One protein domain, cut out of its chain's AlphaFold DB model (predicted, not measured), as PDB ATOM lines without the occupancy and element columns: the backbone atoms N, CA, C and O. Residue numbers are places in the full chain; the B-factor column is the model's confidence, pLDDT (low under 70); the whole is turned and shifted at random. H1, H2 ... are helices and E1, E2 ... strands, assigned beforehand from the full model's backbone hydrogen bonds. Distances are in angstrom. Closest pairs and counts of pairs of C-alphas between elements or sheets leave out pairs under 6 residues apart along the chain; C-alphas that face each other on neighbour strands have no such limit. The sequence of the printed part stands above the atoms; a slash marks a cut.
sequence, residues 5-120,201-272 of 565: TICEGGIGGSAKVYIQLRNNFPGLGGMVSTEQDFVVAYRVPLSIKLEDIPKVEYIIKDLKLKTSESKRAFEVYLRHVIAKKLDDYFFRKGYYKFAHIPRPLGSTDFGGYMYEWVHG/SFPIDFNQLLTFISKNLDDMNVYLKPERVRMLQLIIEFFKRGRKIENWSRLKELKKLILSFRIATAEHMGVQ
ATOM      1  N   THR A   5     126.015 118.901 185.056       88.06
ATOM      2  CA  THR A   5     125.296 119.709 184.061       88.06
ATOM      3  C   THR A   5     123.801 119.481 184.202       88.06
ATOM      4  O   THR A   5     123.345 118.345 184.144       88.06
ATOM      5  N   ILE A   6     123.058 120.570 184.386       86.31
ATOM      6  CA  ILE A   6     121.617 120.555 184.632       86.31
ATOM      7  C   ILE A   6     120.852 120.565 183.316       86.31
ATOM      8  O   ILE A   6     120.058 119.671 183.045       86.31
ATOM      9  N   CYS A   7     121.095 121.587 182.499       85.88
ATOM     10  CA  CYS A   7     120.441 121.780 181.213       85.88
ATOM     11  C   CYS A   7     121.218 122.793 180.368       85.88
ATOM     12  O   CYS A   7     122.187 123.410 180.828       85.88
ATOM     13  N   GLU A   8     120.778 122.980 179.129       87.81
ATOM     14  CA  GLU A   8     121.143 124.155 178.347       87.81
ATOM     15  C   GLU A   8     120.459 125.398 178.940       87.81
ATOM     16  O   GLU A   8     119.307 125.342 179.368       87.81
ATOM     17  N   GLY A   9     121.207 126.492 179.057       84.19
ATOM     18  CA  GLY A   9     120.741 127.775 179.582       84.19
ATOM     19  C   GLY A   9     120.555 128.848 178.512       84.19
ATOM     20  O   GLY A   9     120.079 129.926 178.845       84.19
ATOM     21  N   GLY A  10     120.950 128.578 177.265       85.00
ATOM     22  CA  GLY A  10     120.796 129.487 176.130       85.00
ATOM     23  C   GLY A  10     121.822 129.232 175.022       85.00
ATOM     24  O   GLY A  10     122.874 128.624 175.251       85.00
ATOM     25  N   ILE A  11     121.526 129.737 173.826       83.12
ATOM     26  CA  ILE A  11     122.399 129.694 172.649       83.12
ATOM     27  C   ILE A  11     122.522 131.117 172.105       83.12
ATOM     28  O   ILE A  11     121.521 131.785 171.883       83.12
ATOM     29  N   GLY A  12     123.753 131.567 171.871       78.38
ATOM     30  CA  GLY A  12     124.054 132.791 171.133       78.38
ATOM     31  C   GLY A  12     124.738 132.485 169.799       78.38
ATOM     32  O   GLY A  12     125.088 131.342 169.506       78.38
ATOM     33  N   GLY A  13     125.016 133.527 169.010       73.62
ATOM     34  CA  GLY A  13     125.539 133.377 167.643       73.62
ATOM     35  C   GLY A  13     126.879 132.634 167.516       73.62
ATOM     36  O   GLY A  13     127.175 132.084 166.462       73.62
ATOM     37  N   SER A  14     127.690 132.577 168.579       80.75
ATOM     38  CA  SER A  14     129.013 131.927 168.550       80.75
ATOM     39  C   SER A  14     129.245 130.899 169.662       80.75
ATOM     40  O   SER A  14     130.353 130.366 169.787       80.75
ATOM     41  N   ALA A  15     128.279 130.697 170.556       87.12
ATOM     42  CA  ALA A  15     128.475 129.908 171.765       87.12
ATOM     43  C   ALA A  15     127.145 129.431 172.336       87.12
ATOM     44  O   ALA A  15     126.115 130.066 172.155       87.12
ATOM     45  N   LYS A  16     127.205 128.360 173.115       90.62
ATOM     46  CA  LYS A  16     126.095 127.880 173.934       90.62
ATOM     47  C   LYS A  16     126.472 127.910 175.399       90.62
ATOM     48  O   LYS A  16     127.653 127.837 175.752       90.62
ATOM     49  N   VAL A  17     125.468 128.044 176.247       91.44
ATOM     50  CA  VAL A  17     125.623 128.132 177.692       91.44
ATOM     51  C   VAL A  17     124.952 126.925 178.318       91.44
ATOM     52  O   VAL A  17     123.777 126.672 178.089       91.44
ATOM     53  N   TYR A  18     125.689 126.199 179.146       91.44
ATOM     54  CA  TYR A  18     125.149 125.144 179.994       91.44
ATOM     55  C   TYR A  18     125.032 125.640 181.428       91.44
ATOM     56  O   TYR A  18     125.935 126.303 181.939       91.44
ATOM     57  N   ILE A  19     123.945 125.281 182.102       91.25
ATOM     58  CA  ILE A  19     123.800 125.508 183.537       91.25
ATOM     59  C   ILE A  19     124.422 124.330 184.260       91.25
ATOM     60  O   ILE A  19     124.063 123.178 184.012       91.25
ATOM     61  N   GLN A  20     125.346 124.613 185.170       90.94
ATOM     62  CA  GLN A  20     126.042 123.585 185.928       90.94
ATOM     63  C   GLN A  20     125.983 123.859 187.425       90.94
ATOM     64  O   GLN A  20     126.098 125.005 187.855       90.94
ATOM     65  N   LEU A  21     125.847 122.794 188.210       88.50
ATOM     66  CA  LEU A  21     126.160 122.774 189.632       88.50
ATOM     67  C   LEU A  21     127.587 122.266 189.796       88.50
ATOM     68  O   LEU A  21     127.892 121.125 189.456       88.50
ATOM     69  N   ARG A  22     128.489 123.120 190.272       88.12
ATOM     70  CA  ARG A  22     129.902 122.766 190.430       88.12
ATOM     71  C   ARG A  22     130.505 123.425 191.657       88.12
ATOM     72  O   ARG A  22     130.133 124.534 192.022       88.12
ATOM     73  N   ASN A  23     131.469 122.739 192.245       84.88
ATOM     74  CA  ASN A  23     132.255 123.196 193.384       84.88
ATOM     75  C   ASN A  23     133.757 123.281 193.056       84.88
ATOM     76  O   ASN A  23     134.551 123.599 193.937       84.88
ATOM     77  N   ASN A  24     134.140 123.007 191.804       85.44
ATOM     78  CA  ASN A  24     135.497 123.097 191.276       85.44
ATOM     79  C   ASN A  24     135.530 124.093 190.110       85.44
ATOM     80  O   ASN A  24     134.696 124.045 189.203       85.44
ATOM     81  N   PHE A  25     136.503 125.000 190.158       88.06
ATOM     82  CA  PHE A  25     136.693 126.074 189.193       88.06
ATOM     83  C   PHE A  25     138.148 126.079 188.720       88.06
ATOM     84  O   PHE A  25     139.027 126.520 189.465       88.06
ATOM     85  N   PRO A  26     138.454 125.624 187.501       87.25
ATOM     86  CA  PRO A  26     139.779 125.714 186.909       87.25
ATOM     87  C   PRO A  26     139.980 127.086 186.273       87.25
ATOM     88  O   PRO A  26     139.039 127.835 186.000       87.25
ATOM     89  N   GLY A  27     141.239 127.443 186.069       88.25
ATOM     90  CA  GLY A  27     141.609 128.683 185.410       88.25
ATOM     91  C   GLY A  27     143.051 129.056 185.695       88.25
ATOM     92  O   GLY A  27     143.843 128.262 186.212       88.25
ATOM     93  N   LEU A  28     143.397 130.298 185.371       86.69
ATOM     94  CA  LEU A  28     144.736 130.806 185.620       86.69
ATOM     95  C   LEU A  28     145.048 130.802 187.129       86.69
ATOM     96  O   LEU A  28     144.248 131.291 187.935       86.69
ATOM     97  N   GLY A  29     146.210 130.246 187.488       84.31
ATOM     98  CA  GLY A  29     146.656 130.083 188.871       84.31
ATOM     99  C   GLY A  29     146.167 128.801 189.552       84.31
ATOM    100  O   GLY A  29     146.387 128.648 190.749       84.31
ATOM    101  N   GLY A  30     145.514 127.895 188.815       84.94
ATOM    102  CA  GLY A  30     145.141 126.561 189.285       84.94
ATOM    103  C   GLY A  30     143.650 126.384 189.584       84.94
ATOM    104  O   GLY A  30     142.802 127.201 189.207       84.94
ATOM    105  N   MET A  31     143.330 125.274 190.245       86.19
ATOM    106  CA  MET A  31     141.972 124.906 190.647       86.19
ATOM    107  C   MET A  31     141.558 125.639 191.932       86.19
ATOM    108  O   MET A  31     142.316 125.679 192.898       86.19
ATOM    109  N   VAL A  32     140.342 126.185 191.954       86.44
ATOM    110  CA  VAL A  32     139.672 126.678 193.166       86.44
ATOM    111  C   VAL A  32     138.535 125.718 193.490       86.44
ATOM    112  O   VAL A  32     137.614 125.572 192.690       86.44
ATOM    113  N   SER A  33     138.600 125.077 194.654       83.81
ATOM    114  CA  SER A  33     137.579 124.143 195.137       83.81
ATOM    115  C   SER A  33     136.802 124.745 196.304       83.81
ATOM    116  O   SER A  33     137.342 125.526 197.088       83.81
ATOM    117  N   THR A  34     135.534 124.372 196.421       80.25
ATOM    118  CA  THR A  34     134.611 124.846 197.457       80.25
ATOM    119  C   THR A  34     133.838 123.686 198.074       80.25
ATOM    120  O   THR A  34     133.744 122.608 197.492       80.25
ATOM    121  N   GLU A  35     133.316 123.892 199.282       74.38
ATOM    122  CA  GLU A  35     132.546 122.869 200.002       74.38
ATOM    123  C   GLU A  35     131.110 122.731 199.468       74.38
ATOM    124  O   GLU A  35     130.520 121.660 199.569       74.38
ATOM    125  N   GLN A  36     130.554 123.802 198.890       76.56
ATOM    126  CA  GLN A  36     129.180 123.870 198.379       76.56
ATOM    127  C   GLN A  36     129.162 123.934 196.854       76.56
ATOM    128  O   GLN A  36     130.071 124.485 196.237       76.56
ATOM    129  N   ASP A  37     128.094 123.417 196.251       83.62
ATOM    130  CA  ASP A  37     127.890 123.545 194.811       83.62
ATOM    131  C   ASP A  37     127.300 124.917 194.457       83.62
ATOM    132  O   ASP A  37     126.342 125.386 195.081       83.62
ATOM    133  N   PHE A  38     127.821 125.535 193.395       84.12
ATOM    134  CA  PHE A  38     127.287 126.771 192.828       84.12
ATOM    135  C   PHE A  38     126.643 126.556 191.476       84.12
ATOM    136  O   PHE A  38     127.124 125.767 190.667       84.12
ATOM    137  N   VAL A  39     125.591 127.338 191.227       87.75
ATOM    138  CA  VAL A  39     124.985 127.466 189.900       87.75
ATOM    139  C   VAL A  39     125.870 128.364 189.050       87.75
ATOM    140  O   VAL A  39     126.142 129.510 189.415       87.75
ATOM    141  N   VAL A  40     126.319 127.838 187.921       91.81
ATOM    142  CA  VAL A  40     127.294 128.486 187.049       91.81
ATOM    143  C   VAL A  40     126.843 128.391 185.609       91.81
ATOM    144  O   VAL A  40     126.386 127.343 185.158       91.81
ATOM    145  N   ALA A  41     127.006 129.500 184.898       93.19
ATOM    146  CA  ALA A  41     126.926 129.546 183.455       93.19
ATOM    147  C   ALA A  41     128.249 129.031 182.886       93.19
ATOM    148  O   ALA A  41     129.306 129.626 183.113       93.19
ATOM    149  N   TYR A  42     128.196 127.922 182.159       93.50
ATOM    150  CA  TYR A  42     129.332 127.356 181.452       93.50
ATOM    151  C   TYR A  42     129.182 127.580 179.955       93.50
ATOM    152  O   TYR A  42     128.459 126.861 179.269       93.50
ATOM    153  N   ARG A  43     129.850 128.618 179.456       92.25
ATOM    154  CA  ARG A  43     129.808 129.009 178.051       92.25
ATOM    155  C   ARG A  43     130.891 128.273 177.275       92.25
ATOM    156  O   ARG A  43     132.065 128.367 177.632       92.25
ATOM    157  N   VAL A  44     130.505 127.603 176.197       90.69
ATOM    158  CA  VAL A  44     131.409 126.886 175.288       90.69
ATOM    159  C   VAL A  44     131.128 127.257 173.828       90.69
ATOM    160  O   VAL A  44     130.001 127.646 173.506       90.69
ATOM    161  N   PRO A  45     132.117 127.145 172.925       87.06
ATOM    162  CA  PRO A  45     131.889 127.223 171.486       87.06
ATOM    163  C   PRO A  45     130.809 126.238 171.018       87.06
ATOM    164  O   PRO A  45     130.658 125.156 171.587       87.06
ATOM    165  N   LEU A  46     130.096 126.582 169.940       86.94
ATOM    166  CA  LEU A  46     129.054 125.717 169.360       86.94
ATOM    167  C   LEU A  46     129.581 124.332 168.951       86.94
ATOM    168  O   LEU A  46     128.839 123.354 169.015       86.94
ATOM    169  N   SER A  47     130.868 124.244 168.600       82.62
ATOM    170  CA  SER A  47     131.545 123.010 168.193       82.62
ATOM    171  C   SER A  47     131.697 121.962 169.301       82.62
ATOM    172  O   SER A  47     131.882 120.794 168.983       82.62
ATOM    173  N   ILE A  48     131.620 122.340 170.583       80.25
ATOM    174  CA  ILE A  48     131.814 121.413 171.712       80.25
ATOM    175  C   ILE A  48     130.467 120.844 172.127       80.25
ATOM    176  O   ILE A  48     129.654 121.603 172.643       80.25
ATOM    177  N   LYS A  49     130.184 119.550 171.952       79.88
ATOM    178  CA  LYS A  49     128.892 118.977 172.366       79.88
ATOM    179  C   LYS A  49     128.842 118.698 173.869       79.88
ATOM    180  O   LYS A  49     129.860 118.735 174.554       79.88
ATOM    181  N   LEU A  50     127.640 118.478 174.408       77.88
ATOM    182  CA  LEU A  50     127.448 118.263 175.847       77.88
ATOM    183  C   LEU A  50     128.174 116.996 176.319       77.88
ATOM    184  O   LEU A  50     128.788 116.992 177.383       77.88
ATOM    185  N   GLU A  51     128.120 115.945 175.509       80.00
ATOM    186  CA  GLU A  51     128.807 114.671 175.707       80.00
ATOM    187  C   GLU A  51     130.337 114.803 175.736       80.00
ATOM    188  O   GLU A  51     130.996 114.010 176.409       80.00
ATOM    189  N   ASP A  52     130.883 115.840 175.094       76.19
ATOM    190  CA  ASP A  52     132.321 116.125 175.049       76.19
ATOM    191  C   ASP A  52     132.803 116.910 176.277       76.19
ATOM    192  O   ASP A  52     134.008 117.042 176.504       76.19
ATOM    193  N   ILE A  53     131.884 117.462 177.081       75.12
ATOM    194  CA  ILE A  53     132.237 118.211 178.288       75.12
ATOM    195  C   ILE A  53     132.670 117.207 179.365       75.12
ATOM    196  O   ILE A  53     131.849 116.404 179.821       75.12
ATOM    197  N   PRO A  54     133.931 117.259 179.839       68.62
ATOM    198  CA  PRO A  54     134.412 116.348 180.863       68.62
ATOM    199  C   PRO A  54     133.531 116.412 182.114       68.62
ATOM    200  O   PRO A  54     133.376 117.466 182.731       68.62
ATOM    201  N   LYS A  55     132.986 115.257 182.514       66.44
ATOM    202  CA  LYS A  55     132.213 115.100 183.762       66.44
ATOM    203  C   LYS A  55     133.082 115.245 185.015       66.44
ATOM    204  O   LYS A  55     132.574 115.441 186.113       66.44
ATOM    205  N   VAL A  56     134.394 115.133 184.837       55.91
ATOM    206  CA  VAL A  56     135.418 115.427 185.830       55.91
ATOM    207  C   VAL A  56     136.431 116.312 185.129       55.91
ATOM    208  O   VAL A  56     137.052 115.896 184.150       55.91
ATOM    209  N   GLU A  57     136.608 117.537 185.606       55.41
ATOM    210  CA  GLU A  57     137.770 118.306 185.186       55.41
ATOM    211  C   GLU A  57     138.999 117.628 185.783       55.41
ATOM    212  O   GLU A  57     139.160 117.557 187.005       55.41
ATOM    213  N   TYR A  58     139.859 117.089 184.913       50.72
ATOM    214  CA  TYR A  58     141.191 116.662 185.316       50.72
ATOM    215  C   TYR A  58     141.815 117.778 186.155       50.72
ATOM    216  O   TYR A  58     141.640 118.958 185.848       50.72
ATOM    217  N   ILE A  59     142.526 117.411 187.221       47.69
ATOM    218  CA  ILE A  59     143.271 118.350 188.063       47.69
ATOM    219  C   ILE A  59     144.385 118.945 187.196       47.69
ATOM    220  O   ILE A  59     145.531 118.494 187.191       47.69
ATOM    221  N   ILE A  60     144.041 119.944 186.392       51.25
ATOM    222  CA  ILE A  60     145.010 120.706 185.638       51.25
ATOM    223  C   ILE A  60     145.647 121.638 186.663       51.25
ATOM    224  O   ILE A  60     145.020 122.577 187.151       51.25
ATOM    225  N   LYS A  61     146.905 121.343 187.020       53.16
ATOM    226  CA  LYS A  61     147.691 122.154 187.965       53.16
ATOM    227  C   LYS A  61     147.787 123.626 187.529       53.16
ATOM    228  O   LYS A  61     147.959 124.482 188.386       53.16
ATOM    229  N   ASP A  62     147.666 123.906 186.226       60.88
ATOM    230  CA  ASP A  62     147.640 125.250 185.636       60.88
ATOM    231  C   ASP A  62     147.074 125.222 184.200       60.88
ATOM    232  O   ASP A  62     147.475 124.358 183.421       60.88
ATOM    233  N   LEU A  63     146.215 126.187 183.841       64.19
ATOM    234  CA  LEU A  63     145.610 126.341 182.503       64.19
ATOM    235  C   LEU A  63     146.674 126.263 181.382       64.19
ATOM    236  O   LEU A  63     147.559 127.122 181.293       64.19
ATOM    237  N   LYS A  64     146.599 125.240 180.525       70.12
ATOM    238  CA  LYS A  64     147.462 125.038 179.356       70.12
ATOM    239  C   LYS A  64     146.778 125.641 178.130       70.12
ATOM    240  O   LYS A  64     145.967 125.000 177.472       70.12
ATOM    241  N   LEU A  65     147.167 126.867 177.786       75.62
ATOM    242  CA  LEU A  65     146.652 127.632 176.642       75.62
ATOM    243  C   LEU A  65     147.170 127.103 175.292       75.62
ATOM    244  O   LEU A  65     147.889 127.791 174.568       75.62
ATOM    245  N   LYS A  66     146.859 125.841 174.992       78.88
ATOM    246  CA  LYS A  66     147.385 125.097 173.841       78.88
ATOM    247  C   LYS A  66     146.524 125.257 172.595       78.88
ATOM    248  O   LYS A  66     147.069 125.385 171.506       78.88
ATOM    249  N   THR A  67     145.204 125.257 172.756       82.19
ATOM    250  CA  THR A  67     144.245 125.322 171.643       82.19
ATOM    251  C   THR A  67     143.772 126.753 171.390       82.19
ATOM    252  O   THR A  67     143.825 127.600 172.291       82.19
ATOM    253  N   SER A  68     143.282 127.036 170.183       84.62
ATOM    254  CA  SER A  68     142.620 128.306 169.845       84.62
ATOM    255  C   SER A  68     141.457 128.607 170.788       84.62
ATOM    256  O   SER A  68     141.306 129.736 171.256       84.62
ATOM    257  N   GLU A  69     140.677 127.586 171.131       85.12
ATOM    258  CA  GLU A  69     139.488 127.690 171.969       85.12
ATOM    259  C   GLU A  69     139.879 128.028 173.413       85.12
ATOM    260  O   GLU A  69     139.294 128.930 174.010       85.12
ATOM    261  N   SER A  70     140.923 127.388 173.959       84.19
ATOM    262  CA  SER A  70     141.442 127.695 175.304       84.19
ATOM    263  C   SER A  70     141.954 129.133 175.414       84.19
ATOM    264  O   SER A  70     141.662 129.830 176.389       84.19
ATOM    265  N   LYS A  71     142.656 129.616 174.378       87.31
ATOM    266  CA  LYS A  71     143.133 131.002 174.282       87.31
ATOM    267  C   LYS A  71     141.962 131.982 174.222       87.31
ATOM    268  O   LYS A  71     141.970 132.968 174.960       87.31
ATOM    269  N   ARG A  72     140.935 131.687 173.416       88.75
ATOM    270  CA  ARG A  72     139.713 132.503 173.317       88.75
ATOM    271  C   ARG A  72     138.962 132.556 174.647       88.75
ATOM    272  O   ARG A  72     138.625 133.643 175.102       88.75
ATOM    273  N   ALA A  73     138.738 131.419 175.302       90.50
ATOM    274  CA  ALA A  73     138.042 131.364 176.587       90.50
ATOM    275  C   ALA A  73     138.772 132.145 177.684       90.50
ATOM    276  O   ALA A  73     138.144 132.856 178.471       90.50
ATOM    277  N   PHE A  74     140.103 132.060 177.712       91.31
ATOM    278  CA  PHE A  74     140.917 132.840 178.635       91.31
ATOM    279  C   PHE A  74     140.860 134.344 178.342       91.31
ATOM    280  O   PHE A  74     140.731 135.140 179.270       91.31
ATOM    281  N   GLU A  75     140.884 134.755 177.073       92.31
ATOM    282  CA  GLU A  75     140.670 136.157 176.700       92.31
ATOM    283  C   GLU A  75     139.303 136.675 177.170       92.31
ATOM    284  O   GLU A  75     139.240 137.735 177.794       92.31
ATOM    285  N   VAL A  76     138.225 135.925 176.918       93.88
ATOM    286  CA  VAL A  76     136.869 136.289 177.369       93.88
ATOM    287  C   VAL A  76     136.825 136.399 178.893       93.88
ATOM    288  O   VAL A  76     136.291 137.368 179.430       93.88
ATOM    289  N   TYR A  77     137.460 135.461 179.600       95.25
ATOM    290  CA  TYR A  77     137.605 135.524 181.050       95.25
ATOM    291  C   TYR A  77     138.293 136.824 181.500       95.25
ATOM    292  O   TYR A  77     137.781 137.512 182.382       95.25
ATOM    293  N   LEU A  78     139.416 137.207 180.885       95.88
ATOM    294  CA  LEU A  78     140.138 138.435 181.234       95.88
ATOM    295  C   LEU A  78     139.335 139.709 180.939       95.88
ATOM    296  O   LEU A  78     139.347 140.637 181.751       95.88
ATOM    297  N   ARG A  79     138.602 139.751 179.819       96.94
ATOM    298  CA  ARG A  79     137.675 140.852 179.498       96.94
ATOM    299  C   ARG A  79     136.569 140.961 180.539       96.94
ATOM    300  O   ARG A  79     136.305 142.055 181.034       96.94
ATOM    301  N   HIS A  80     135.995 139.833 180.951       97.19
ATOM    302  CA  HIS A  80     135.003 139.828 182.017       97.19
ATOM    303  C   HIS A  80     135.596 140.273 183.363       97.19
ATOM    304  O   HIS A  80     134.942 140.994 184.114       97.19
ATOM    305  N   VAL A  81     136.850 139.920 183.673       97.06
ATOM    306  CA  VAL A  81     137.539 140.429 184.872       97.06
ATOM    307  C   VAL A  81     137.645 141.955 184.828       97.06
ATOM    308  O   VAL A  81     137.326 142.594 185.833       97.06
ATOM    309  N   ILE A  82     138.034 142.545 183.688       98.00
ATOM    310  CA  ILE A  82     138.050 144.007 183.505       98.00
ATOM    311  C   ILE A  82     136.659 144.585 183.759       98.00
ATOM    312  O   ILE A  82     136.510 145.438 184.638       98.00
ATOM    313  N   ALA A  83     135.645 144.078 183.050       97.69
ATOM    314  CA  ALA A  83     134.266 144.539 183.170       97.69
ATOM    315  C   ALA A  83     133.792 144.497 184.626       97.69
ATOM    316  O   ALA A  83     133.279 145.483 185.152       97.69
ATOM    317  N   LYS A  84     134.059 143.386 185.325       95.94
ATOM    318  CA  LYS A  84     133.637 143.219 186.711       95.94
ATOM    319  C   LYS A  84     134.393 144.123 187.682       95.94
ATOM    320  O   LYS A  84     133.859 144.473 188.731       95.94
ATOM    321  N   LYS A  85     135.657 144.473 187.423       96.19
ATOM    322  CA  LYS A  85     136.394 145.385 188.318       96.19
ATOM    323  C   LYS A  85     135.972 146.834 188.123       96.19
ATOM    324  O   LYS A  85     135.903 147.552 189.116       96.19
ATOM    325  N   LEU A  86     135.671 147.233 186.890       97.56
ATOM    326  CA  LEU A  86     135.058 148.530 186.618       97.56
ATOM    327  C   LEU A  86     133.679 148.618 187.276       97.56
ATOM    328  O   LEU A  86     133.436 149.567 188.015       97.56
ATOM    329  N   ASP A  87     132.847 147.581 187.119       95.69
ATOM    330  CA  ASP A  87     131.543 147.489 187.788       95.69
ATOM    331  C   ASP A  87     131.675 147.633 189.308       95.69
ATOM    332  O   ASP A  87     131.032 148.485 189.912       95.69
ATOM    333  N   ASP A  88     132.578 146.860 189.926       90.62
ATOM    334  CA  ASP A  88     132.848 146.956 191.361       90.62
ATOM    335  C   ASP A  88     133.274 148.375 191.768       90.62
ATOM    336  O   ASP A  88     132.800 148.874 192.785       90.62
ATOM    337  N   TYR A  89     134.167 149.022 191.011       93.56
ATOM    338  CA  TYR A  89     134.647 150.374 191.312       93.56
ATOM    339  C   TYR A  89     133.511 151.395 191.260       93.56
ATOM    340  O   TYR A  89     133.304 152.128 192.228       93.56
ATOM    341  N   PHE A  90     132.744 151.413 190.168       93.50
ATOM    342  CA  PHE A  90     131.666 152.379 189.975       93.50
ATOM    343  C   PHE A  90     130.525 152.189 190.970       93.50
ATOM    344  O   PHE A  90     130.072 153.159 191.586       93.50
ATOM    345  N   PHE A  91     130.123 150.939 191.187       85.44
ATOM    346  CA  PHE A  91     129.127 150.571 192.182       85.44
ATOM    347  C   PHE A  91     129.543 151.035 193.588       85.44
ATOM    348  O   PHE A  91     128.772 151.678 194.298       85.44
ATOM    349  N   ARG A  92     130.793 150.778 193.998       82.06
ATOM    350  CA  ARG A  92     131.292 151.162 195.335       82.06
ATOM    351  C   ARG A  92     131.463 152.656 195.526       82.06
ATOM    352  O   ARG A  92     131.321 153.128 196.651       82.06
ATOM    353  N   LYS A  93     131.778 153.372 194.450       84.12
ATOM    354  CA  LYS A  93     131.814 154.835 194.434       84.12
ATOM    355  C   LYS A  93     130.405 155.442 194.506       84.12
ATOM    356  O   LYS A  93     130.264 156.644 194.683       84.12
ATOM    357  N   GLY A  94     129.364 154.609 194.418       82.56
ATOM    358  CA  GLY A  94     127.973 155.009 194.582       82.56
ATOM    359  C   GLY A  94     127.351 155.602 193.323       82.56
ATOM    360  O   GLY A  94     126.295 156.222 193.429       82.56
ATOM    361  N   TYR A  95     127.968 155.413 192.150       88.56
ATOM    362  CA  TYR A  95     127.416 155.916 190.889       88.56
ATOM    363  C   TYR A  95     126.086 155.254 190.517       88.56
ATOM    364  O   TYR A  95     125.262 155.872 189.856       88.56
ATOM    365  N   TYR A  96     125.864 154.021 190.966       89.25
ATOM    366  CA  TYR A  96     124.612 153.284 190.817       89.25
ATOM    367  C   TYR A  96     124.466 152.263 191.958       89.25
ATOM    368  O   TYR A  96     125.413 152.043 192.723       89.25
ATOM    369  N   LYS A  97     123.267 151.696 192.145       84.44
ATOM    370  CA  LYS A  97     122.898 150.902 193.333       84.44
ATOM    371  C   LYS A  97     122.775 149.409 193.065       84.44
ATOM    372  O   LYS A  97     122.585 148.656 194.025       84.44
ATOM    373  N   PHE A  98     122.918 148.960 191.821       85.38
ATOM    374  CA  PHE A  98     122.917 147.543 191.483       85.38
ATOM    375  C   PHE A  98     124.144 147.162 190.649       85.38
ATOM    376  O   PHE A  98     124.518 147.846 189.712       85.38
ATOM    377  N   ALA A  99     124.826 146.071 190.997       88.88
ATOM    378  CA  ALA A  99     125.929 145.581 190.168       88.88
ATOM    379  C   ALA A  99     125.370 145.029 188.849       88.88
ATOM    380  O   ALA A  99     124.427 144.244 188.902       88.88
ATOM    381  N   HIS A 100     125.956 145.338 187.694       94.31
ATOM    382  CA  HIS A 100     125.398 144.911 186.395       94.31
ATOM    383  C   HIS A 100     126.217 143.838 185.681       94.31
ATOM    384  O   HIS A 100     125.782 143.287 184.669       94.31
ATOM    385  N   ILE A 101     127.384 143.492 186.229       95.25
ATOM    386  CA  ILE A 101     128.271 142.470 185.677       95.25
ATOM    387  C   ILE A 101     128.300 141.254 186.626       95.25
ATOM    388  O   ILE A 101     128.579 141.433 187.825       95.25
ATOM    389  N   PRO A 102     127.996 140.026 186.148       93.31
ATOM    390  CA  PRO A 102     128.141 138.801 186.933       93.31
ATOM    391  C   PRO A 102     129.612 138.533 187.262       93.31
ATOM    392  O   PRO A 102     130.517 139.261 186.859       93.31
ATOM    393  N   ARG A 103     129.907 137.509 188.063       91.62
ATOM    394  CA  ARG A 103     131.301 137.220 188.429       91.62
ATOM    395  C   ARG A 103     131.953 136.186 187.513       91.62
ATOM    396  O   ARG A 103     131.425 135.083 187.405       91.62
ATOM    397  N   PRO A 104     133.134 136.466 186.928       94.88
ATOM    398  CA  PRO A 104     133.923 135.443 186.254       94.88
ATOM    399  C   PRO A 104     134.530 134.472 187.269       94.88
ATOM    400  O   PRO A 104     135.156 134.889 188.248       94.88
ATOM    401  N   LEU A 105     134.399 133.176 186.997       91.81
ATOM    402  CA  LEU A 105     134.861 132.093 187.870       91.81
ATOM    403  C   LEU A 105     136.124 131.409 187.354       91.81
ATOM    404  O   LEU A 105     137.007 131.027 188.132       91.81
ATOM    405  N   GLY A 106     136.256 131.301 186.038       91.62
ATOM    406  CA  GLY A 106     137.414 130.671 185.434       91.62
ATOM    407  C   GLY A 106     137.225 130.362 183.960       91.62
ATOM    408  O   GLY A 106     136.255 130.784 183.332       91.62
ATOM    409  N   SER A 107     138.169 129.598 183.435       90.88
ATOM    410  CA  SER A 107     138.180 129.103 182.064       90.88
ATOM    411  C   SER A 107     138.835 127.725 182.034       90.88
ATOM    412  O   SER A 107     139.570 127.367 182.956       90.88
ATOM    413  N   THR A 108     138.581 126.956 180.981       87.44
ATOM    414  CA  THR A 108     139.076 125.588 180.817       87.44
ATOM    415  C   THR A 108     140.006 125.463 179.610       87.44
ATOM    416  O   THR A 108     139.936 126.243 178.657       87.44
ATOM    417  N   ASP A 109     140.867 124.444 179.630       81.75
ATOM    418  CA  ASP A 109     141.825 124.148 178.547       81.75
ATOM    419  C   ASP A 109     141.164 123.639 177.261       81.75
ATOM    420  O   ASP A 109     141.815 123.538 176.226       81.75
ATOM    421  N   PHE A 110     139.874 123.326 177.309       80.06
ATOM    422  CA  PHE A 110     139.087 122.926 176.147       80.06
ATOM    423  C   PHE A 110     138.199 124.066 175.635       80.06
ATOM    424  O   PHE A 110     137.374 123.854 174.759       80.06
ATOM    425  N   GLY A 111     138.384 125.289 176.143       84.12
ATOM    426  CA  GLY A 111     137.747 126.481 175.590       84.12
ATOM    427  C   GLY A 111     136.402 126.853 176.190       84.12
ATOM    428  O   GLY A 111     135.676 127.651 175.604       84.12
ATOM    429  N   GLY A 112     136.069 126.327 177.365       88.38
ATOM    430  CA  GLY A 112     134.933 126.826 178.119       88.38
ATOM    431  C   GLY A 112     135.298 127.932 179.091       88.38
ATOM    432  O   GLY A 112     136.424 128.044 179.579       88.38
ATOM    433  N   TYR A 113     134.311 128.758 179.391       91.38
ATOM    434  CA  TYR A 113     134.436 129.918 180.253       91.38
ATOM    435  C   TYR A 113     133.250 129.955 181.223       91.38
ATOM    436  O   TYR A 113     132.102 129.729 180.843       91.38
ATOM    437  N   MET A 114     133.551 130.186 182.500       93.88
ATOM    438  CA  MET A 114     132.596 130.086 183.598       93.88
ATOM    439  C   MET A 114     132.330 131.440 184.233       93.88
ATOM    440  O   MET A 114     133.266 132.180 184.566       93.88
ATOM    441  N   TYR A 115     131.063 131.702 184.525       94.06
ATOM    442  CA  TYR A 115     130.646 132.845 185.325       94.06
ATOM    443  C   TYR A 115     129.400 132.537 186.158       94.06
ATOM    444  O   TYR A 115     128.711 131.544 185.939       94.06
ATOM    445  N   GLU A 116     129.142 133.373 187.158       91.50
ATOM    446  CA  GLU A 116     127.926 133.322 187.969       91.50
ATOM    447  C   GLU A 116     126.679 133.259 187.078       91.50
ATOM    448  O   GLU A 116     126.469 134.133 186.236       91.50
ATOM    449  N   TRP A 117     125.841 132.238 187.276       90.81
ATOM    450  CA  TRP A 117     124.576 132.148 186.559       90.81
ATOM    451  C   TRP A 117     123.618 133.257 187.013       90.81
ATOM    452  O   TRP A 117     123.335 133.405 188.205       90.81
ATOM    453  N   VAL A 118     123.086 134.009 186.050       88.44
ATOM    454  CA  VAL A 118     122.084 135.050 186.286       88.44
ATOM    455  C   VAL A 118     120.714 134.482 185.942       88.44
ATOM    456  O   VAL A 118     120.455 134.139 184.797       88.44
ATOM    457  N   HIS A 119     119.825 134.393 186.929       84.75
ATOM    458  CA  HIS A 119     118.433 134.025 186.667       84.75
ATOM    459  C   HIS A 119     117.660 135.218 186.120       84.75
ATOM    460  O   HIS A 119     117.757 136.309 186.689       84.75
ATOM    461  N   GLY A 120     116.868 134.971 185.083       84.56
ATOM    462  CA  GLY A 120     116.015 135.948 184.425       84.56
ATOM    463  C   GLY A 120     115.704 135.517 182.998       84.56
ATOM    464  O   GLY A 120     116.079 134.415 182.590       84.56
ATOM    465  N   SER A 201     131.413 141.423 171.120       88.62
ATOM    466  CA  SER A 201     130.282 141.968 171.877       88.62
ATOM    467  C   SER A 201     130.674 142.964 172.976       88.62
ATOM    468  O   SER A 201     129.817 143.618 173.564       88.62
ATOM    469  N   PHE A 202     131.957 143.071 173.318       92.56
ATOM    470  CA  PHE A 202     132.439 143.911 174.417       92.56
ATOM    471  C   PHE A 202     133.781 144.569 174.053       92.56
ATOM    472  O   PHE A 202     134.852 144.145 174.523       92.56
ATOM    473  N   PRO A 203     133.753 145.586 173.169       96.12
ATOM    474  CA  PRO A 203     134.953 146.276 172.730       96.12
ATOM    475  C   PRO A 203     135.531 147.130 173.867       96.12
ATOM    476  O   PRO A 203     134.808 147.753 174.650       96.12
ATOM    477  N   ILE A 204     136.862 147.133 173.956       97.56
ATOM    478  CA  ILE A 204     137.631 147.852 174.976       97.56
ATOM    479  C   ILE A 204     138.732 148.640 174.269       97.56
ATOM    480  O   ILE A 204     139.596 148.043 173.621       97.56
ATOM    481  N   ASP A 205     138.740 149.958 174.447       98.06
ATOM    482  CA  ASP A 205     139.896 150.795 174.150       98.06
ATOM    483  C   ASP A 205     140.895 150.689 175.310       98.06
ATOM    484  O   ASP A 205     140.778 151.324 176.361       98.06
ATOM    485  N   PHE A 206     141.915 149.854 175.113       97.31
ATOM    486  CA  PHE A 206     142.946 149.613 176.118       97.31
ATOM    487  C   PHE A 206     143.810 150.846 176.427       97.31
ATOM    488  O   PHE A 206     144.373 150.925 177.522       97.31
ATOM    489  N   ASN A 207     143.939 151.808 175.508       97.44
ATOM    490  CA  ASN A 207     144.696 153.038 175.754       97.44
ATOM    491  C   ASN A 207     143.884 154.010 176.612       97.44
ATOM    492  O   ASN A 207     144.407 154.562 177.588       97.44
ATOM    493  N   GLN A 208     142.597 154.168 176.299       98.25
ATOM    494  CA  GLN A 208     141.682 154.951 177.121       98.25
ATOM    495  C   GLN A 208     141.543 154.339 178.519       98.25
ATOM    496  O   GLN A 208     141.641 155.066 179.507       98.25
ATOM    497  N   LEU A 209     141.428 153.012 178.630       98.38
ATOM    498  CA  LEU A 209     141.344 152.324 179.920       98.38
ATOM    499  C   LEU A 209     142.604 152.517 180.779       98.38
ATOM    500  O   LEU A 209     142.498 152.773 181.979       98.38
ATOM    501  N   LEU A 210     143.806 152.454 180.191       97.31
ATOM    502  CA  LEU A 210     145.047 152.764 180.917       97.31
ATOM    503  C   LEU A 210     145.087 154.217 181.395       97.31
ATOM    504  O   LEU A 210     145.491 154.485 182.530       97.31
ATOM    505  N   THR A 211     144.651 155.146 180.546       98.25
ATOM    506  CA  THR A 211     144.559 156.570 180.891       98.25
ATOM    507  C   THR A 211     143.573 156.781 182.038       98.25
ATOM    508  O   THR A 211     143.875 157.493 182.993       98.25
ATOM    509  N   PHE A 212     142.421 156.112 181.985       98.50
ATOM    510  CA  PHE A 212     141.406 156.145 183.028       98.50
ATOM    511  C   PHE A 212     141.948 155.640 184.369       98.50
ATOM    512  O   PHE A 212     141.818 156.339 185.373       98.50
ATOM    513  N   ILE A 213     142.601 154.470 184.384       98.25
ATOM    514  CA  ILE A 213     143.209 153.900 185.598       98.25
ATOM    515  C   ILE A 213     144.263 154.850 186.169       98.25
ATOM    516  O   ILE A 213     144.296 155.060 187.375       98.25
ATOM    517  N   SER A 214     145.096 155.450 185.318       97.75
ATOM    518  CA  SER A 214     146.153 156.367 185.760       97.75
ATOM    519  C   SER A 214     145.575 157.635 186.394       97.75
ATOM    520  O   SER A 214     146.037 158.056 187.449       97.75
ATOM    521  N   LYS A 215     144.518 158.206 185.801       98.31
ATOM    522  CA  LYS A 215     143.821 159.392 186.333       98.31
ATOM    523  C   LYS A 215     143.062 159.126 187.637       98.31
ATOM    524  O   LYS A 215     142.834 160.059 188.394       98.31
ATOM    525  N   ASN A 216     142.647 157.884 187.883       98.06
ATOM    526  CA  ASN A 216     141.840 157.495 189.046       98.06
ATOM    527  C   ASN A 216     142.604 156.560 189.999       98.06
ATOM    528  O   ASN A 216     141.975 155.810 190.743       98.06
ATOM    529  N   LEU A 217     143.940 156.544 189.954       97.56
ATOM    530  CA  LEU A 217     144.745 155.509 190.608       97.56
ATOM    531  C   LEU A 217     144.489 155.430 192.119       97.56
ATOM    532  O   LEU A 217     144.221 154.345 192.636       97.56
ATOM    533  N   ASP A 218     144.527 156.569 192.809       96.56
ATOM    534  CA  ASP A 218     144.349 156.634 194.263       96.56
ATOM    535  C   ASP A 218     142.939 156.201 194.677       96.56
ATOM    536  O   ASP A 218     142.780 155.318 195.523       96.56
ATOM    537  N   ASP A 219     141.917 156.721 193.996       94.25
ATOM    538  CA  ASP A 219     140.523 156.324 194.199       94.25
ATOM    539  C   ASP A 219     140.328 154.820 193.966       94.25
ATOM    540  O   ASP A 219     139.744 154.109 194.788       94.25
ATOM    541  N   MET A 220     140.837 154.288 192.853       95.06
ATOM    542  CA  MET A 220     140.722 152.865 192.550       95.06
ATOM    543  C   MET A 220     141.466 152.009 193.579       95.06
ATOM    544  O   MET A 220     140.968 150.943 193.942       95.06
ATOM    545  N   ASN A 221     142.607 152.461 194.105       93.12
ATOM    546  CA  ASN A 221     143.320 151.769 195.179       93.12
ATOM    547  C   ASN A 221     142.497 151.723 196.472       93.12
ATOM    548  O   ASN A 221     142.476 150.686 197.135       93.12
ATOM    549  N   VAL A 222     141.769 152.792 196.801       87.69
ATOM    550  CA  VAL A 222     140.859 152.824 197.955       87.69
ATOM    551  C   VAL A 222     139.699 151.842 197.771       87.69
ATOM    552  O   VAL A 222     139.412 151.039 198.661       87.69
ATOM    553  N   TYR A 223     139.038 151.865 196.612       85.38
ATOM    554  CA  TYR A 223     137.802 151.105 196.401       85.38
ATOM    555  C   TYR A 223     138.010 149.660 195.928       85.38
ATOM    556  O   TYR A 223     137.169 148.808 196.220       85.38
ATOM    557  N   LEU A 224     139.095 149.342 195.219       87.00
ATOM    558  CA  LEU A 224     139.385 147.990 194.716       87.00
ATOM    559  C   LEU A 224     140.529 147.281 195.448       87.00
ATOM    560  O   LEU A 224     140.617 146.056 195.339       87.00
ATOM    561  N   LYS A 225     141.344 148.006 196.224       90.00
ATOM    562  CA  LYS A 225     142.669 147.608 196.732       90.00
ATOM    563  C   LYS A 225     143.771 147.641 195.652       90.00
ATOM    564  O   LYS A 225     143.498 147.286 194.497       90.00
ATOM    565  N   PRO A 226     145.026 147.980 196.017       94.31
ATOM    566  CA  PRO A 226     146.144 148.069 195.073       94.31
ATOM    567  C   PRO A 226     146.371 146.814 194.231       94.31
ATOM    568  O   PRO A 226     146.650 146.896 193.036       94.31
ATOM    569  N   GLU A 227     146.177 145.631 194.809       94.62
ATOM    570  CA  GLU A 227     146.387 144.358 194.123       94.62
ATOM    571  C   GLU A 227     145.408 144.160 192.956       94.62
ATOM    572  O   GLU A 227     145.753 143.539 191.949       94.62
ATOM    573  N   ARG A 228     144.182 144.693 193.056       95.06
ATOM    574  CA  ARG A 228     143.180 144.603 191.983       95.06
ATOM    575  C   ARG A 228     143.447 145.609 190.875       95.06
ATOM    576  O   ARG A 228     143.263 145.264 189.711       95.06
ATOM    577  N   VAL A 229     143.921 146.805 191.216       97.75
ATOM    578  CA  VAL A 229     144.342 147.792 190.214       97.75
ATOM    579  C   VAL A 229     145.562 147.280 189.453       97.75
ATOM    580  O   VAL A 229     145.572 147.282 188.222       97.75
ATOM    581  N   ARG A 230     146.541 146.715 190.169       97.69
ATOM    582  CA  ARG A 230     147.713 146.075 189.568       97.69
ATOM    583  C   ARG A 230     147.329 144.924 188.640       97.69
ATOM    584  O   ARG A 230     147.865 144.816 187.540       97.69
ATOM    585  N   MET A 231     146.367 144.096 189.050       97.81
ATOM    586  CA  MET A 231     145.826 143.026 188.210       97.81
ATOM    587  C   MET A 231     145.266 143.577 186.891       97.81
ATOM    588  O   MET A 231     145.590 143.036 185.839       97.81
ATOM    589  N   LEU A 232     144.482 144.662 186.922       98.19
ATOM    590  CA  LEU A 232     143.949 145.289 185.706       98.19
ATOM    591  C   LEU A 232     145.052 145.793 184.777       98.19
ATOM    592  O   LEU A 232     145.019 145.500 183.585       98.19
ATOM    593  N   GLN A 233     146.053 146.489 185.316       97.75
ATOM    594  CA  GLN A 233     147.185 146.982 184.527       97.75
ATOM    595  C   GLN A 233     147.924 145.841 183.811       97.75
ATOM    596  O   GLN A 233     148.234 145.959 182.627       97.75
ATOM    597  N   LEU A 234     148.156 144.718 184.501       97.06
ATOM    598  CA  LEU A 234     148.784 143.530 183.914       97.06
ATOM    599  C   LEU A 234     147.920 142.888 182.824       97.06
ATOM    600  O   LEU A 234     148.448 142.481 181.793       97.06
ATOM    601  N   ILE A 235     146.602 142.808 183.022       96.75
ATOM    602  CA  ILE A 235     145.685 142.291 181.996       96.75
ATOM    603  C   ILE A 235     145.743 143.169 180.738       96.75
ATOM    604  O   ILE A 235     145.793 142.651 179.625       96.75
ATOM    605  N   ILE A 236     145.775 144.492 180.896       96.62
ATOM    606  CA  ILE A 236     145.851 145.405 179.754       96.62
ATOM    607  C   ILE A 236     147.208 145.291 179.046       96.62
ATOM    608  O   ILE A 236     147.257 145.246 177.817       96.62
ATOM    609  N   GLU A 237     148.308 145.181 179.797       94.38
ATOM    610  CA  GLU A 237     149.638 144.915 179.232       94.38
ATOM    611  C   GLU A 237     149.638 143.622 178.404       94.38
ATOM    612  O   GLU A 237     150.148 143.606 177.283       94.38
ATOM    613  N   PHE A 238     149.008 142.558 178.913       92.94
ATOM    614  CA  PHE A 238     148.849 141.298 178.192       92.94
ATOM    615  C   PHE A 238     148.141 141.486 176.837       92.94
ATOM    616  O   PHE A 238     148.626 140.993 175.814       92.94
ATOM    617  N   PHE A 239     147.042 142.245 176.797       93.75
ATOM    618  CA  PHE A 239     146.333 142.525 175.545       93.75
ATOM    619  C   PHE A 239     147.161 143.367 174.568       93.75
ATOM    620  O   PHE A 239     147.231 143.030 173.385       93.75
ATOM    621  N   LYS A 240     147.849 144.410 175.051       91.25
ATOM    622  CA  LYS A 240     148.692 145.281 174.212       91.25
ATOM    623  C   LYS A 240     149.898 144.560 173.602       91.25
ATOM    624  O   LYS A 240     150.373 144.965 172.549       91.25
ATOM    625  N   ARG A 241     150.368 143.467 174.212       87.94
ATOM    626  CA  ARG A 241     151.459 142.617 173.689       87.94
ATOM    627  C   ARG A 241     151.013 141.631 172.599       87.94
ATOM    628  O   ARG A 241     151.767 140.725 172.249       87.94
ATOM    629  N   GLY A 242     149.785 141.750 172.091       82.19
ATOM    630  CA  GLY A 242     149.255 140.835 171.080       82.19
ATOM    631  C   GLY A 242     148.954 139.441 171.634       82.19
ATOM    632  O   GLY A 242     149.055 138.461 170.902       82.19
ATOM    633  N   ARG A 243     148.601 139.342 172.926       78.88
ATOM    634  CA  ARG A 243     148.142 138.098 173.579       78.88
ATOM    635  C   ARG A 243     149.199 136.979 173.641       78.88
ATOM    636  O   ARG A 243     148.854 135.820 173.862       78.88
ATOM    637  N   LYS A 244     150.485 137.316 173.483       76.06
ATOM    638  CA  LYS A 244     151.616 136.382 173.617       76.06
ATOM    639  C   LYS A 244     151.991 136.207 175.088       76.06
ATOM    640  O   LYS A 244     152.299 137.182 175.775       76.06
ATOM    641  N   ILE A 245     151.932 134.969 175.573       74.25
ATOM    642  CA  ILE A 245     152.168 134.607 176.986       74.25
ATOM    643  C   ILE A 245     153.580 134.062 177.176       74.25
ATOM    644  O   ILE A 245     154.140 134.131 178.274       74.25
ATOM    645  N   GLU A 246     154.158 133.539 176.099       72.56
ATOM    646  CA  GLU A 246     155.482 132.955 176.067       72.56
ATOM    647  C   GLU A 246     156.507 133.994 176.549       72.56
ATOM    648  O   GLU A 246     156.596 135.105 176.025       72.56
ATOM    649  N   ASN A 247     157.265 133.638 177.590       71.06
ATOM    650  CA  ASN A 247     158.336 134.456 178.171       71.06
ATOM    651  C   ASN A 247     157.900 135.806 178.773       71.06
ATOM    652  O   ASN A 247     158.735 136.686 178.998       71.06
ATOM    653  N   TRP A 248     156.614 136.001 179.091       84.69
ATOM    654  CA  TRP A 248     156.190 137.211 179.796       84.69
ATOM    655  C   TRP A 248     156.562 137.145 181.284       84.69
ATOM    656  O   TRP A 248     155.922 136.451 182.076       84.69
ATOM    657  N   SER A 249     157.584 137.908 181.685       86.81
ATOM    658  CA  SER A 249     158.128 137.920 183.055       86.81
ATOM    659  C   SER A 249     157.090 138.230 184.142       86.81
ATOM    660  O   SER A 249     157.202 137.740 185.266       86.81
ATOM    661  N   ARG A 250     156.035 138.985 183.809       90.88
ATOM    662  CA  ARG A 250     154.951 139.359 184.735       90.88
ATOM    663  C   ARG A 250     153.802 138.345 184.795       90.88
ATOM    664  O   ARG A 250     152.901 138.497 185.619       90.88
ATOM    665  N   LEU A 251     153.838 137.266 184.008       87.81
ATOM    666  CA  LEU A 251     152.801 136.228 184.026       87.81
ATOM    667  C   LEU A 251     152.640 135.591 185.413       87.81
ATOM    668  O   LEU A 251     151.519 135.324 185.843       87.81
ATOM    669  N   LYS A 252     153.746 135.361 186.131       90.62
ATOM    670  CA  LYS A 252     153.722 134.796 187.490       90.62
ATOM    671  C   LYS A 252     152.972 135.707 188.468       90.62
ATOM    672  O   LYS A 252     152.211 135.221 189.302       90.62
ATOM    673  N   GLU A 253     153.163 137.019 188.338       95.00
ATOM    674  CA  GLU A 253     152.446 138.028 189.123       95.00
ATOM    675  C   GLU A 253     150.950 138.010 188.780       95.00
ATOM    676  O   GLU A 253     150.115 137.880 189.677       95.00
ATOM    677  N   LEU A 254     150.606 138.033 187.485       93.19
ATOM    678  CA  LEU A 254     149.213 137.982 187.040       93.19
ATOM    679  C   LEU A 254     148.502 136.707 187.523       93.19
ATOM    680  O   LEU A 254     147.389 136.794 188.039       93.19
ATOM    681  N   LYS A 255     149.154 135.538 187.421       91.88
ATOM    682  CA  LYS A 255     148.645 134.251 187.930       91.88
ATOM    683  C   LYS A 255     148.253 134.346 189.404       91.88
ATOM    684  O   LYS A 255     147.143 133.962 189.767       91.88
ATOM    685  N   LYS A 256     149.133 134.900 190.246       93.38
ATOM    686  CA  LYS A 256     148.885 135.078 191.686       93.38
ATOM    687  C   LYS A 256     147.691 136.002 191.947       93.38
ATOM    688  O   LYS A 256     146.840 135.690 192.780       93.38
ATOM    689  N   LEU A 257     147.619 137.131 191.242       95.38
ATOM    690  CA  LEU A 257     146.553 138.119 191.425       95.38
ATOM    691  C   LEU A 257     145.190 137.598 190.954       95.38
ATOM    692  O   LEU A 257     144.193 137.789 191.658       95.38
ATOM    693  N   ILE A 258     145.151 136.887 189.823       93.75
ATOM    694  CA  ILE A 258     143.936 136.243 189.315       93.75
ATOM    695  C   ILE A 258     143.490 135.108 190.233       93.75
ATOM    696  O   ILE A 258     142.308 135.052 190.563       93.75
ATOM    697  N   LEU A 259     144.396 134.258 190.723       90.56
ATOM    698  CA  LEU A 259     144.039 133.237 191.712       90.56
ATOM    699  C   LEU A 259     143.406 133.874 192.953       90.56
ATOM    700  O   LEU A 259     142.327 133.472 193.374       90.56
ATOM    701  N   SER A 260     144.026 134.928 193.491       90.75
ATOM    702  CA  SER A 260     143.467 135.682 194.617       90.75
ATOM    703  C   SER A 260     142.090 136.282 194.300       90.75
ATOM    704  O   SER A 260     141.243 136.385 195.183       90.75
ATOM    705  N   PHE A 261     141.847 136.721 193.062       92.19
ATOM    706  CA  PHE A 261     140.533 137.211 192.632       92.19
ATOM    707  C   PHE A 261     139.504 136.081 192.590       92.19
ATOM    708  O   PHE A 261     138.411 136.235 193.125       92.19
ATOM    709  N   ARG A 262     139.871 134.932 192.020       90.69
ATOM    710  CA  ARG A 262     139.000 133.762 191.868       90.69
ATOM    711  C   ARG A 262     138.648 133.115 193.201       90.69
ATOM    712  O   ARG A 262     137.474 132.841 193.420       90.69
ATOM    713  N   ILE A 263     139.619 132.947 194.104       86.81
ATOM    714  CA  ILE A 263     139.382 132.483 195.483       86.81
ATOM    715  C   ILE A 263     138.353 133.385 196.144       86.81
ATOM    716  O   ILE A 263     137.351 132.919 196.666       86.81
ATOM    717  N   ALA A 264     138.563 134.691 196.052       83.19
ATOM    718  CA  ALA A 264     137.688 135.627 196.709       83.19
ATOM    719  C   ALA A 264     136.286 135.661 196.024       83.19
ATOM    720  O   ALA A 264     135.277 135.887 196.692       83.19
ATOM    721  N   THR A 265     136.181 135.385 194.714       84.62
ATOM    722  CA  THR A 265     134.889 135.214 194.014       84.62
ATOM    723  C   THR A 265     134.170 133.960 194.510       84.62
ATOM    724  O   THR A 265     132.975 134.017 194.786       84.62
ATOM    725  N   ALA A 266     134.888 132.849 194.668       80.38
ATOM    726  CA  ALA A 266     134.339 131.607 195.199       80.38
ATOM    727  C   ALA A 266     133.903 131.758 196.669       80.38
ATOM    728  O   ALA A 266     132.820 131.315 197.045       80.38
ATOM    729  N   GLU A 267     134.688 132.477 197.479       75.44
ATOM    730  CA  GLU A 267     134.311 132.855 198.844       75.44
ATOM    731  C   GLU A 267     133.002 133.654 198.877       75.44
ATOM    732  O   GLU A 267     132.132 133.402 199.713       75.44
ATOM    733  N   HIS A 268     132.839 134.590 197.940       72.19
ATOM    734  CA  HIS A 268     131.600 135.342 197.789       72.19
ATOM    735  C   HIS A 268     130.419 134.443 197.401       72.19
ATOM    736  O   HIS A 268     129.339 134.594 197.972       72.19
ATOM    737  N   MET A 269     130.617 133.511 196.463       71.19
ATOM    738  CA  MET A 269     129.538 132.656 195.964       71.19
ATOM    739  C   MET A 269     129.065 131.619 196.988       71.19
ATOM    740  O   MET A 269     127.877 131.298 196.996       71.19
ATOM    741  N   GLY A 270     129.912 131.184 197.927       60.28
ATOM    742  CA  GLY A 270     129.400 130.404 199.054       60.28
ATOM    743  C   GLY A 270     130.407 129.905 200.057       60.28
ATOM    744  O   GLY A 270     130.538 128.707 200.285       60.28
ATOM    745  N   VAL A 271     131.005 130.839 200.779       50.69
ATOM    746  CA  VAL A 271     131.696 130.506 202.012       50.69
ATOM    747  C   VAL A 271     131.007 131.159 203.211       50.69
ATOM    748  O   VAL A 271     131.075 132.366 203.433       50.69
ATOM    749  N   GLN A 272     130.404 130.321 204.057       42.03
ATOM    750  CA  GLN A 272     130.539 130.481 205.505       42.03
ATOM    751  C   GLN A 272     131.791 129.685 205.918       42.03
ATOM    752  O   GLN A 272     131.700 128.471 205.986       42.03
TER     753      GLN A 272
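AT A GLANCE: This is residues 5 to 120 and 201 to 272 of the 565 residues of an uncharacterized protein of Deltaproteobacteria bacterium (UniProt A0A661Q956). A strongly twisted sheet of five strands makes one end of this domain and a cluster of the helices H2, H3 and H4 the other, with two longer helices, H1 and H5, reaching from the sheet to the cluster. H1 runs along the E4 edge of the sheet and H5 crosses the strands. The printed part has 188 residues, with named elements in the order E1 E2 E3 H1 E4 E5 H2 H3 H4 H5. The sheet's order is E1 E2 E3 E5 E4, antiparallel throughout, and the class is mixed, helices and strands. The whole is compact, with a radius of gyration of the C-alphas of 16.3 A and spans of 48 by 40 by 34 A.

HOW THE PARTS SIT: E1, residues 5 to 12, E2, residues 15 to 25, and E3, residues 32 to 45, form a meander, each strand the antiparallel neighbour of the one before. N 9 and O 17 are 2.8 A apart, and N 20 and O 40 2.9 A. E2 bends by 112 degrees at residue 22 and E3 by 137 degrees at residue 35. H1, residues 68 to 92, is on the sheet at a height of 9.0 A, in two layers, a helix on one face of a sheet. It lies over E4, residues 104 to 107, and runs along the strands, at 12 degrees to E4 on the local plane. E3, H1 and E4 make a split strand-helix-strand unit, two strands running the same way with a helix between in the chain and E5, residues 113 to 116, between them in the sheet; its crossover is right-handed. N 41 and O 115 are 2.9 A apart, as are N 114 and O 106 in the hairpin E4 and E5. Beyond the cut come H2, residues 206 to 215, H3, residues 217 to 224, and the hub H4, residues 226 to 240. H4 touches H2 at a shallow tilt of 26 degrees, opposite ways, closest at the C-alphas of Phe 206 and Ile 236, 6.3 A. With residues 78 to 85 alone, H1 touches H4, closest at the C-alphas of Ile 82 and Leu 232, 6.4 A. H5, residues 251 to 270, touches H4 at a steep tilt of 57 degrees, closest at the C-alphas of Met 231 and Leu 257, 5.9 A. H5 is on the sheet at a height of 7.0 A and runs across the strands, at 84 degrees to E2 on the local plane. H1 and H5 are apart. In each of the five helices every O i to N i+4 pair is within hydrogen-bond range.

IN THESE COORDINATES: E1 begins at C-alpha 5, (125.296, 119.709, 184.061), and measures 18.4 A; E2 measures 19.6 A and E3 23.0 A. H1, 36.1 A long, ends at C-alpha 92, (131.292, 151.162, 195.335). H4 measures 21.2 A and H5 28.4 A, ending at C-alpha 270, (129.400, 130.404, 199.054).

THE WHOLE: The two C-alphas farthest apart, those of Glu 51 and Asp 218, are 48.4 A apart. Residues 121 to 200 are not printed; C-alphas 120 and 201 are 19.9 A apart across the cut. The links E3 to H1 and H1 to E4 are long. Mean pLDDT of the printed part is 86.6, with residues 54 to 63 and 270 to 272 under 70.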